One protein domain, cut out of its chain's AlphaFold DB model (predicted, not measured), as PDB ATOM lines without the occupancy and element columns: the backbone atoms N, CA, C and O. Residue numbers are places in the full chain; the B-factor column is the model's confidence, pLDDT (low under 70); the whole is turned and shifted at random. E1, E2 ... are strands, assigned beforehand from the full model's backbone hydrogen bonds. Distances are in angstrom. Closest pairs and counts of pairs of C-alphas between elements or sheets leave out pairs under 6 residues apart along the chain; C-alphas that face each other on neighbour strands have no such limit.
ATOM      1  N   GLY A 232     103.768 144.844 135.050       70.00
ATOM      2  CA  GLY A 232     104.974 144.451 135.762       70.00
ATOM      3  C   GLY A 232     104.634 143.768 137.093       70.00
ATOM      4  O   GLY A 232     103.605 144.078 137.695       70.00
ATOM      5  N   GLY A 233     105.464 142.818 137.518       75.38
ATOM      6  CA  GLY A 233     105.297 142.145 138.807       75.38
ATOM      7  C   GLY A 233     105.974 142.868 139.971       75.38
ATOM      8  O   GLY A 233     106.310 144.047 139.865       75.38
ATOM      9  N   GLU A 234     106.143 142.157 141.084       81.25
ATOM     10  CA  GLU A 234     106.696 142.700 142.335       81.25
ATOM     11  C   GLU A 234     108.228 142.668 142.384       81.25
ATOM     12  O   GLU A 234     108.828 143.380 143.183       81.25
ATOM     13  N   TYR A 235     108.868 141.872 141.524       84.50
ATOM     14  CA  TYR A 235     110.312 141.662 141.555       84.50
ATOM     15  C   TYR A 235     111.008 142.602 140.581       84.50
ATOM     16  O   TYR A 235     110.716 142.577 139.383       84.50
ATOM     17  N   HIS A 236     111.945 143.406 141.071       88.44
ATOM     18  CA  HIS A 236     112.885 144.103 140.204       88.44
ATOM     19  C   HIS A 236     113.958 143.133 139.712       88.44
ATOM     20  O   HIS A 236     114.224 142.098 140.321       88.44
ATOM     21  N   ILE A 237     114.554 143.460 138.570       85.81
ATOM     22  CA  ILE A 237     115.770 142.778 138.133       85.81
ATOM     23  C   ILE A 237     116.912 143.417 138.909       85.81
ATOM     24  O   ILE A 237     117.200 144.600 138.714       85.81
ATOM     25  N   GLU A 238     117.509 142.635 139.795       88.50
ATOM     26  CA  GLU A 238     118.540 143.055 140.740       88.50
ATOM     27  C   GLU A 238     119.807 142.206 140.553       88.50
ATOM     28  O   GLU A 238     119.742 141.110 139.988       88.50
ATOM     29  N   ASP A 239     120.957 142.728 140.982       85.06
ATOM     30  CA  ASP A 239     122.185 141.939 141.126       85.06
ATOM     31  C   ASP A 239     122.191 141.137 142.440       85.06
ATOM     32  O   ASP A 239     121.273 141.231 143.257       85.06
ATOM     33  N   ASP A 240     123.251 140.354 142.663       83.62
ATOM     34  CA  ASP A 240     123.434 139.558 143.886       83.62
ATOM     35  C   ASP A 240     123.510 140.414 145.170       83.62
ATOM     36  O   ASP A 240     123.359 139.894 146.279       83.62
ATOM     37  N   GLU A 241     123.744 141.723 145.039       86.88
ATOM     38  CA  GLU A 241     123.808 142.689 146.139       86.88
ATOM     39  C   GLU A 241     122.459 143.400 146.385       86.88
ATOM     40  O   GLU A 241     122.326 144.140 147.364       86.88
ATOM     41  N   GLY A 242     121.444 143.157 145.545       83.75
ATOM     42  CA  GLY A 242     120.113 143.769 145.624       83.75
ATOM     43  C   GLY A 242     120.003 145.143 144.948       83.75
ATOM     44  O   GLY A 242     119.038 145.875 145.178       83.75
ATOM     45  N   ASN A 243     120.979 145.542 144.128       87.75
ATOM     46  CA  ASN A 243     120.902 146.785 143.369       87.75
ATOM     47  C   ASN A 243     120.008 146.600 142.141       87.75
ATOM     48  O   ASN A 243     120.199 145.679 141.351       87.75
ATOM     49  N   ILE A 244     119.073 147.526 141.923       89.81
ATOM     50  CA  ILE A 244     118.167 147.494 140.768       89.81
ATOM     51  C   ILE A 244     118.961 147.725 139.473       89.81
ATOM     52  O   ILE A 244     119.412 148.838 139.193       89.81
ATOM     53  N   LEU A 245     119.065 146.682 138.651       87.75
ATOM     54  CA  LEU A 245     119.725 146.693 137.345       87.75
ATOM     55  C   LEU A 245     118.808 147.200 136.226       87.75
ATOM     56  O   LEU A 245     119.281 147.672 135.192       87.75
ATOM     57  N   SER A 246     117.487 147.085 136.396       86.75
ATOM     58  CA  SER A 246     116.512 147.442 135.364       86.75
ATOM     59  C   SER A 246     115.190 147.943 135.948       86.75
ATOM     60  O   SER A 246     114.720 147.466 136.977       86.75
ATOM     61  N   SER A 247     114.542 148.885 135.253       85.94
ATOM     62  CA  SER A 247     113.212 149.406 135.630       85.94
ATOM     63  C   SER A 247     112.074 148.397 135.425       85.94
ATOM     64  O   SER A 247     110.935 148.622 135.831       85.94
ATOM     65  N   GLN A 248     112.376 147.301 134.739       87.62
ATOM     66  CA  GLN A 248     111.460 146.245 134.375       87.62
ATOM     67  C   GLN A 248     111.196 145.392 135.605       87.62
ATOM     68  O   GLN A 248     112.129 144.973 136.286       87.62
ATOM     69  N   THR A 249     109.921 145.110 135.859       86.12
ATOM     70  CA  THR A 249     109.539 144.204 136.934       86.12
ATOM     71  C   THR A 249     108.974 142.898 136.402       86.12
ATOM     72  O   THR A 249     108.335 142.843 135.342       86.12
ATOM     73  N   SER A 250     109.217 141.843 137.169       87.56
ATOM     74  CA  SER A 250     108.881 140.466 136.865       87.56
ATOM     75  C   SER A 250     107.864 139.921 137.868       87.56
ATOM     76  O   SER A 250     107.877 140.282 139.044       87.56
ATOM     77  N   SER A 251     106.951 139.060 137.411       84.56
ATOM     78  CA  SER A 251     105.951 138.398 138.268       84.56
ATOM     79  C   SER A 251     106.563 137.369 139.225       84.56
ATOM     80  O   SER A 251     105.951 136.994 140.218       84.56
ATOM     81  N   ASN A 252     107.783 136.938 138.929       85.25
ATOM     82  CA  ASN A 252     108.625 136.034 139.699       85.25
ATOM     83  C   ASN A 252     110.080 136.518 139.619       85.25
ATOM     84  O   ASN A 252     110.375 137.438 138.858       85.25
ATOM     85  N   TYR A 253     110.996 135.880 140.341       84.19
ATOM     86  CA  TYR A 253     112.427 136.138 140.166       84.19
ATOM     87  C   TYR A 253     112.832 136.017 138.692       84.19
ATOM     88  O   TYR A 253     112.440 135.066 138.009       84.19
ATOM     89  N   ALA A 254     113.574 137.010 138.203       86.81
ATOM     90  CA  ALA A 254     114.111 136.992 136.853       86.81
ATOM     91  C   ALA A 254     115.223 135.940 136.766       86.81
ATOM     92  O   ALA A 254     116.079 135.875 137.648       86.81
ATOM     93  N   SER A 255     115.213 135.115 135.721       87.38
ATOM     94  CA  SER A 255     116.328 134.210 135.450       87.38
ATOM     95  C   SER A 255     117.377 134.923 134.604       87.38
ATOM     96  O   SER A 255     117.052 135.795 133.801       87.38
ATOM     97  N   GLN A 256     118.645 134.567 134.787       90.06
ATOM     98  CA  GLN A 256     119.765 135.188 134.087       90.06
ATOM     99  C   GLN A 256     120.370 134.190 133.084       90.06
ATOM    100  O   GLN A 256     121.284 133.443 133.436       90.06
ATOM    101  N   PRO A 257     119.860 134.117 131.838       86.62
ATOM    102  CA  PRO A 257     120.430 133.242 130.809       86.62
ATOM    103  C   PRO A 257     121.859 133.628 130.391       86.62
ATOM    104  O   PRO A 257     122.587 132.804 129.840       86.62
ATOM    105  N   SER A 258     122.287 134.875 130.609       89.88
ATOM    106  CA  SER A 258     123.661 135.316 130.345       89.88
ATOM    107  C   SER A 258     124.039 136.499 131.237       89.88
ATOM    108  O   SER A 258     123.154 137.167 131.754       89.88
ATOM    109  N   GLU A 259     125.336 136.792 131.374       88.94
ATOM    110  CA  GLU A 259     125.891 137.830 132.267       88.94
ATOM    111  C   GLU A 259     125.120 139.164 132.213       88.94
ATOM    112  O   GLU A 259     124.771 139.713 133.250       88.94
ATOM    113  N   ASP A 260     124.745 139.629 131.019       91.75
ATOM    114  CA  ASP A 260     124.032 140.902 130.829       91.75
ATOM    115  C   ASP A 260     122.545 140.751 130.457       91.75
ATOM    116  O   ASP A 260     121.878 141.752 130.171       91.75
ATOM    117  N   VAL A 261     122.021 139.525 130.373       93.69
ATOM    118  CA  VAL A 261     120.674 139.250 129.851       93.69
ATOM    119  C   VAL A 261     119.835 138.576 130.917       93.69
ATOM    120  O   VAL A 261     120.185 137.508 131.409       93.69
ATOM    121  N   TYR A 262     118.682 139.177 131.192       93.69
ATOM    122  CA  TYR A 262     117.699 138.672 132.133       93.69
ATOM    123  C   TYR A 262     116.404 138.350 131.410       93.69
ATOM    124  O   TYR A 262     115.894 139.140 130.612       93.69
ATOM    125  N   GLN A 263     115.850 137.192 131.728       94.19
ATOM    126  CA  GLN A 263     114.514 136.806 131.343       94.19
ATOM    127  C   GLN A 263     113.557 137.136 132.482       94.19
ATOM    128  O   GLN A 263     113.721 136.707 133.623       94.19
ATOM    129  N   TYR A 264     112.526 137.899 132.150       93.69
ATOM    130  CA  TYR A 264     111.499 138.328 133.084       93.69
ATOM    131  C   TYR A 264     110.132 137.845 132.611       93.69
ATOM    132  O   TYR A 264     109.948 137.476 131.449       93.69
ATOM    133  N   SER A 265     109.153 137.854 133.510       93.75
ATOM    134  CA  SER A 265     107.784 137.483 133.168       93.75
ATOM    135  C   SER A 265     106.775 138.537 133.598       93.75
ATOM    136  O   SER A 265     106.940 139.207 134.612       93.75
ATOM    137  N   GLN A 266     105.699 138.685 132.839       93.38
ATOM    138  CA  GLN A 266     104.582 139.559 133.178       93.38
ATOM    139  C   GLN A 266     103.285 138.774 133.110       93.38
ATOM    140  O   GLN A 266     103.061 137.999 132.179       93.38
ATOM    141  N   CYS A 267     102.418 139.008 134.087       91.56
ATOM    142  CA  CYS A 267     101.061 138.489 134.065       91.56
ATOM    143  C   CYS A 267     100.113 139.554 133.514       91.56
ATOM    144  O   CYS A 267     100.327 140.762 133.678       91.56
ATOM    145  N   ASN A 268      99.038 139.110 132.874       90.62
ATOM    146  CA  ASN A 268      97.902 139.988 132.646       90.62
ATOM    147  C   ASN A 268      97.253 140.400 133.981       90.62
ATOM    148  O   ASN A 268      97.530 139.841 135.043       90.62
ATOM    149  N   ARG A 269      96.377 141.406 133.948       89.62
ATOM    150  CA  ARG A 269      95.770 141.986 135.161       89.62
ATOM    151  C   ARG A 269      94.627 141.156 135.752       89.62
ATOM    152  O   ARG A 269      93.882 141.656 136.593       89.62
ATOM    153  N   LEU A 270      94.448 139.917 135.298       87.62
ATOM    154  CA  LEU A 270      93.416 139.029 135.818       87.62
ATOM    155  C   LEU A 270      93.955 138.222 137.008       87.62
ATOM    156  O   LEU A 270      95.084 137.735 136.948       87.62
ATOM    157  N   PRO A 271      93.171 138.062 138.090       85.88
ATOM    158  CA  PRO A 271      93.593 137.258 139.232       85.88
ATOM    159  C   PRO A 271      93.752 135.771 138.886       85.88
ATOM    160  O   PRO A 271      92.950 135.221 138.129       85.88
ATOM    161  N   GLU A 272      94.719 135.103 139.518       82.06
ATOM    162  CA  GLU A 272      95.029 133.678 139.311       82.06
ATOM    163  C   GLU A 272      93.811 132.761 139.516       82.06
ATOM    164  O   GLU A 272      93.503 131.932 138.662       82.06
ATOM    165  N   TRP A 273      93.026 132.990 140.579       78.94
ATOM    166  CA  TRP A 273      91.834 132.193 140.913       78.94
ATOM    167  C   TRP A 273      90.742 132.207 139.835       78.94
ATOM    168  O   TRP A 273      89.842 131.370 139.859       78.94
ATOM    169  N   THR A 274      90.791 133.157 138.896       78.25
ATOM    170  CA  THR A 274      89.833 133.203 137.787       78.25
ATOM    171  C   THR A 274      90.108 132.119 136.743       78.25
ATOM    172  O   THR A 274      89.222 131.805 135.953       78.25
ATOM    173  N   GLY A 275      91.328 131.570 136.705       72.94
ATOM    174  CA  GLY A 275      91.803 130.703 135.627       72.94
ATOM    175  C   GLY A 275      92.122 131.453 134.327       72.94
ATOM    176  O   GLY A 275      92.543 130.824 133.368       72.94
ATOM    177  N   PHE A 276      91.945 132.784 134.284       77.44
ATOM    178  CA  PHE A 276      92.249 133.641 133.128       77.44
ATOM    179  C   PHE A 276      93.575 134.388 133.225       77.44
ATOM    180  O   PHE A 276      93.894 135.205 132.351       77.44
ATOM    181  N   GLN A 277      94.350 134.119 134.273       84.62
ATOM    182  CA  GLN A 277      95.684 134.673 134.369       84.62
ATOM    183  C   GLN A 277      96.572 134.041 133.294       84.62
ATOM    184  O   GLN A 277      96.662 132.823 133.172       84.62
ATOM    185  N   SER A 278      97.217 134.883 132.497       84.44
ATOM    186  CA  SER A 278      98.176 134.467 131.480       84.44
ATOM    187  C   SER A 278      99.508 135.123 131.782       84.44
ATOM    188  O   SER A 278      99.559 136.330 132.029       84.44
ATOM    189  N   LYS A 279     100.574 134.326 131.738       88.44
ATOM    190  CA  LYS A 279     101.954 134.779 131.881       88.44
ATOM    191  C   LYS A 279     102.611 134.854 130.504       88.44
ATOM    192  O   LYS A 279     102.369 134.006 129.649       88.44
ATOM    193  N   ARG A 280     103.413 135.889 130.288       91.25
ATOM    194  CA  ARG A 280     104.282 136.053 129.118       91.25
ATOM    195  C   ARG A 280     105.695 136.326 129.586       91.25
ATOM    196  O   ARG A 280     105.879 136.915 130.649       91.25
ATOM    197  N   TYR A 281     106.664 135.941 128.776       93.12
ATOM    198  CA  TYR A 281     108.078 136.119 129.073       93.12
ATOM    199  C   TYR A 281     108.705 137.115 128.108       93.12
ATOM    200  O   TYR A 281     108.239 137.294 126.981       93.12
ATOM    201  N   GLY A 282     109.739 137.799 128.575       94.69
ATOM    202  CA  GLY A 282     110.518 138.755 127.802       94.69
ATOM    203  C   GLY A 282     111.982 138.701 128.205       94.69
ATOM    204  O   GLY A 282     112.322 138.174 129.262       94.69
ATOM    205  N   LEU A 283     112.833 139.262 127.358       95.56
ATOM    206  CA  LEU A 283     114.261 139.402 127.595       95.56
ATOM    207  C   LEU A 283     114.598 140.878 127.733       95.56
ATOM    208  O   LEU A 283     114.089 141.719 126.986       95.56
ATOM    209  N   VAL A 284     115.480 141.187 128.673       94.19
ATOM    210  CA  VAL A 284     116.079 142.507 128.806       94.19
ATOM    211  C   VAL A 284     117.587 142.383 128.938       94.19
ATOM    212  O   VAL A 284     118.104 141.604 129.734       94.19
ATOM    213  N   THR A 285     118.297 143.160 128.131       94.00
ATOM    214  CA  THR A 285     119.749 143.270 128.173       94.00
ATOM    215  C   THR A 285     120.115 144.518 128.968       94.00
ATOM    216  O   THR A 285     119.906 145.640 128.504       94.00
ATOM    217  N   VAL A 286     120.671 144.341 130.165       90.00
ATOM    218  CA  VAL A 286     120.975 145.443 131.097       90.00
ATOM    219  C   VAL A 286     122.008 146.400 130.497       90.00
ATOM    220  O   VAL A 286     121.851 147.615 130.564       90.00
ATOM    221  N   LYS A 287     123.016 145.860 129.806       89.12
ATOM    222  CA  LYS A 287     124.129 146.632 129.235       89.12
ATOM    223  C   LYS A 287     123.725 147.715 128.232       89.12
ATOM    224  O   LYS A 287     124.365 148.761 128.173       89.12
ATOM    225  N   ASN A 288     122.718 147.460 127.396       89.50
ATOM    226  CA  ASN A 288     122.284 148.390 126.344       89.50
ATOM    227  C   ASN A 288     120.810 148.813 126.477       89.50
ATOM    228  O   ASN A 288     120.317 149.561 125.634       89.50
ATOM    229  N   GLY A 289     120.110 148.332 127.509       87.00
ATOM    230  CA  GLY A 289     118.692 148.592 127.745       87.00
ATOM    231  C   GLY A 289     117.750 147.972 126.708       87.00
ATOM    232  O   GLY A 289     116.579 148.351 126.662       87.00
ATOM    233  N   HIS A 290     118.228 147.062 125.851       93.00
ATOM    234  CA  HIS A 290     117.371 146.398 124.875       93.00
ATOM    235  C   HIS A 290     116.334 145.533 125.590       93.00
ATOM    236  O   HIS A 290     116.664 144.817 126.528       93.00
ATOM    237  N   ASN A 291     115.082 145.600 125.144       93.31
ATOM    238  CA  ASN A 291     113.978 144.874 125.749       93.31
ATOM    239  C   ASN A 291     113.032 144.373 124.655       93.31
ATOM    240  O   ASN A 291     112.500 145.175 123.885       93.31
ATOM    241  N   THR A 292     112.802 143.062 124.610       93.56
ATOM    242  CA  THR A 292     111.899 142.431 123.635       93.56
ATOM    243  C   THR A 292     110.423 142.715 123.922       93.56
ATOM    244  O   THR A 292     109.567 142.530 123.061       93.56
ATOM    245  N   GLY A 293     110.101 143.136 125.145       92.50
ATOM    246  CA  GLY A 293     108.758 143.064 125.699       92.50
ATOM    247  C   GLY A 293     108.413 141.641 126.150       92.50
ATOM    248  O   GLY A 293     109.054 140.667 125.750       92.50
ATOM    249  N   ALA A 294     107.370 141.517 126.976       91.69
ATOM    250  CA  ALA A 294     106.840 140.227 127.410       91.69
ATOM    251  C   ALA A 294     105.954 139.620 126.305       91.69
ATOM    252  O   ALA A 294     104.725 139.681 126.369       91.69
ATOM    253  N   ILE A 295     106.590 139.115 125.247       90.19
ATOM    254  CA  ILE A 295     105.928 138.618 124.032       90.19
ATOM    255  C   ILE A 295     105.947 137.089 123.909       90.19
ATOM    256  O   ILE A 295     105.098 136.531 123.214       90.19
ATOM    257  N   TYR A 296     106.863 136.404 124.596       91.00
ATOM    258  CA  TYR A 296     107.027 134.955 124.496       91.00
ATOM    259  C   TYR A 296     105.964 134.228 125.313       91.00
ATOM    260  O   TYR A 296     105.565 134.672 126.396       91.00
ATOM    261  N   LYS A 297     105.453 133.120 124.764       84.88
ATOM    262  CA  LYS A 297     104.319 132.401 125.361       84.88
ATOM    263  C   LYS A 297     104.698 131.576 126.576       84.88
ATOM    264  O   LYS A 297     103.838 131.368 127.424       84.88
ATOM    265  N   ASP A 298     105.947 131.148 126.635       86.62
ATOM    266  CA  ASP A 298     106.460 130.280 127.677       86.62
ATOM    267  C   ASP A 298     107.900 130.667 128.038       86.62
ATOM    268  O   ASP A 298     108.483 131.573 127.429       86.62
ATOM    269  N   TYR A 299     108.425 130.031 129.079       88.56
ATOM    270  CA  TYR A 299     109.781 130.225 129.557       88.56
ATOM    271  C   TYR A 299     110.783 129.824 128.466       88.56
ATOM    272  O   TYR A 299     110.701 128.733 127.917       88.56
ATOM    273  N   LEU A 300     111.736 130.702 128.148       90.81
ATOM    274  CA  LEU A 300     112.769 130.415 127.157       90.81
ATOM    275  C   LEU A 300     113.885 129.574 127.786       90.81
ATOM    276  O   LEU A 300     114.649 130.045 128.628       90.81
ATOM    277  N   GLU A 301     113.992 128.322 127.362       89.25
ATOM    278  CA  GLU A 301     115.092 127.444 127.756       89.25
ATOM    279  C   GLU A 301     116.273 127.655 126.806       89.25
ATOM    280  O   GLU A 301     116.291 127.141 125.692       89.25
TER     281      GLU A 301
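This is residues 232 to 301 of the 501 residues of an uncharacterized protein of Pseudobutyrivibrio sp. YE44 (UniProt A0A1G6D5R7). The hairpin E1-E2 lies partly face to face with the antiparallel meander E3-E4-E5, each strand beside the one before, in a small elongated sandwich. The E4 to E5 link makes one end of the long axis, and after E5 the unnamed residues 286 to 301 fold back past it. The 70 printed residues are all strand by class, with five strands holding 30 of them and no named helix; compact, radius of gyration of the C-alphas 12.1 A, spans 37 by 22 by 18 A.

E1, residues 235 to 238, begins at C-alpha 235 (110.312, 141.662, 141.555). E2 is residues 244 to 250 and E3 255 to 258. E4, 261 to 268, is 23.0 A long; E5, 279 to 285, is 20.1 A and ends at (119.749, 143.270, 128.173).

Within hydrogen-bond range are N 245 and O 237 in hairpin E1-E2, 2.8 A, N 263 and O 255 in E3-E4, 2.8 A, and N 266 and O 280 in E4-E5, 2.8 A. The closest C-alphas of E2 and E4, Ser 250 and Ser 265, are 4.9 A apart. E1 is apart from E3 and E5.

The farthest C-alphas, Thr 274 and Lys 287, are 37.8 A apart. The printed part has no cut, and no printed residue is under 70 in pLDDT.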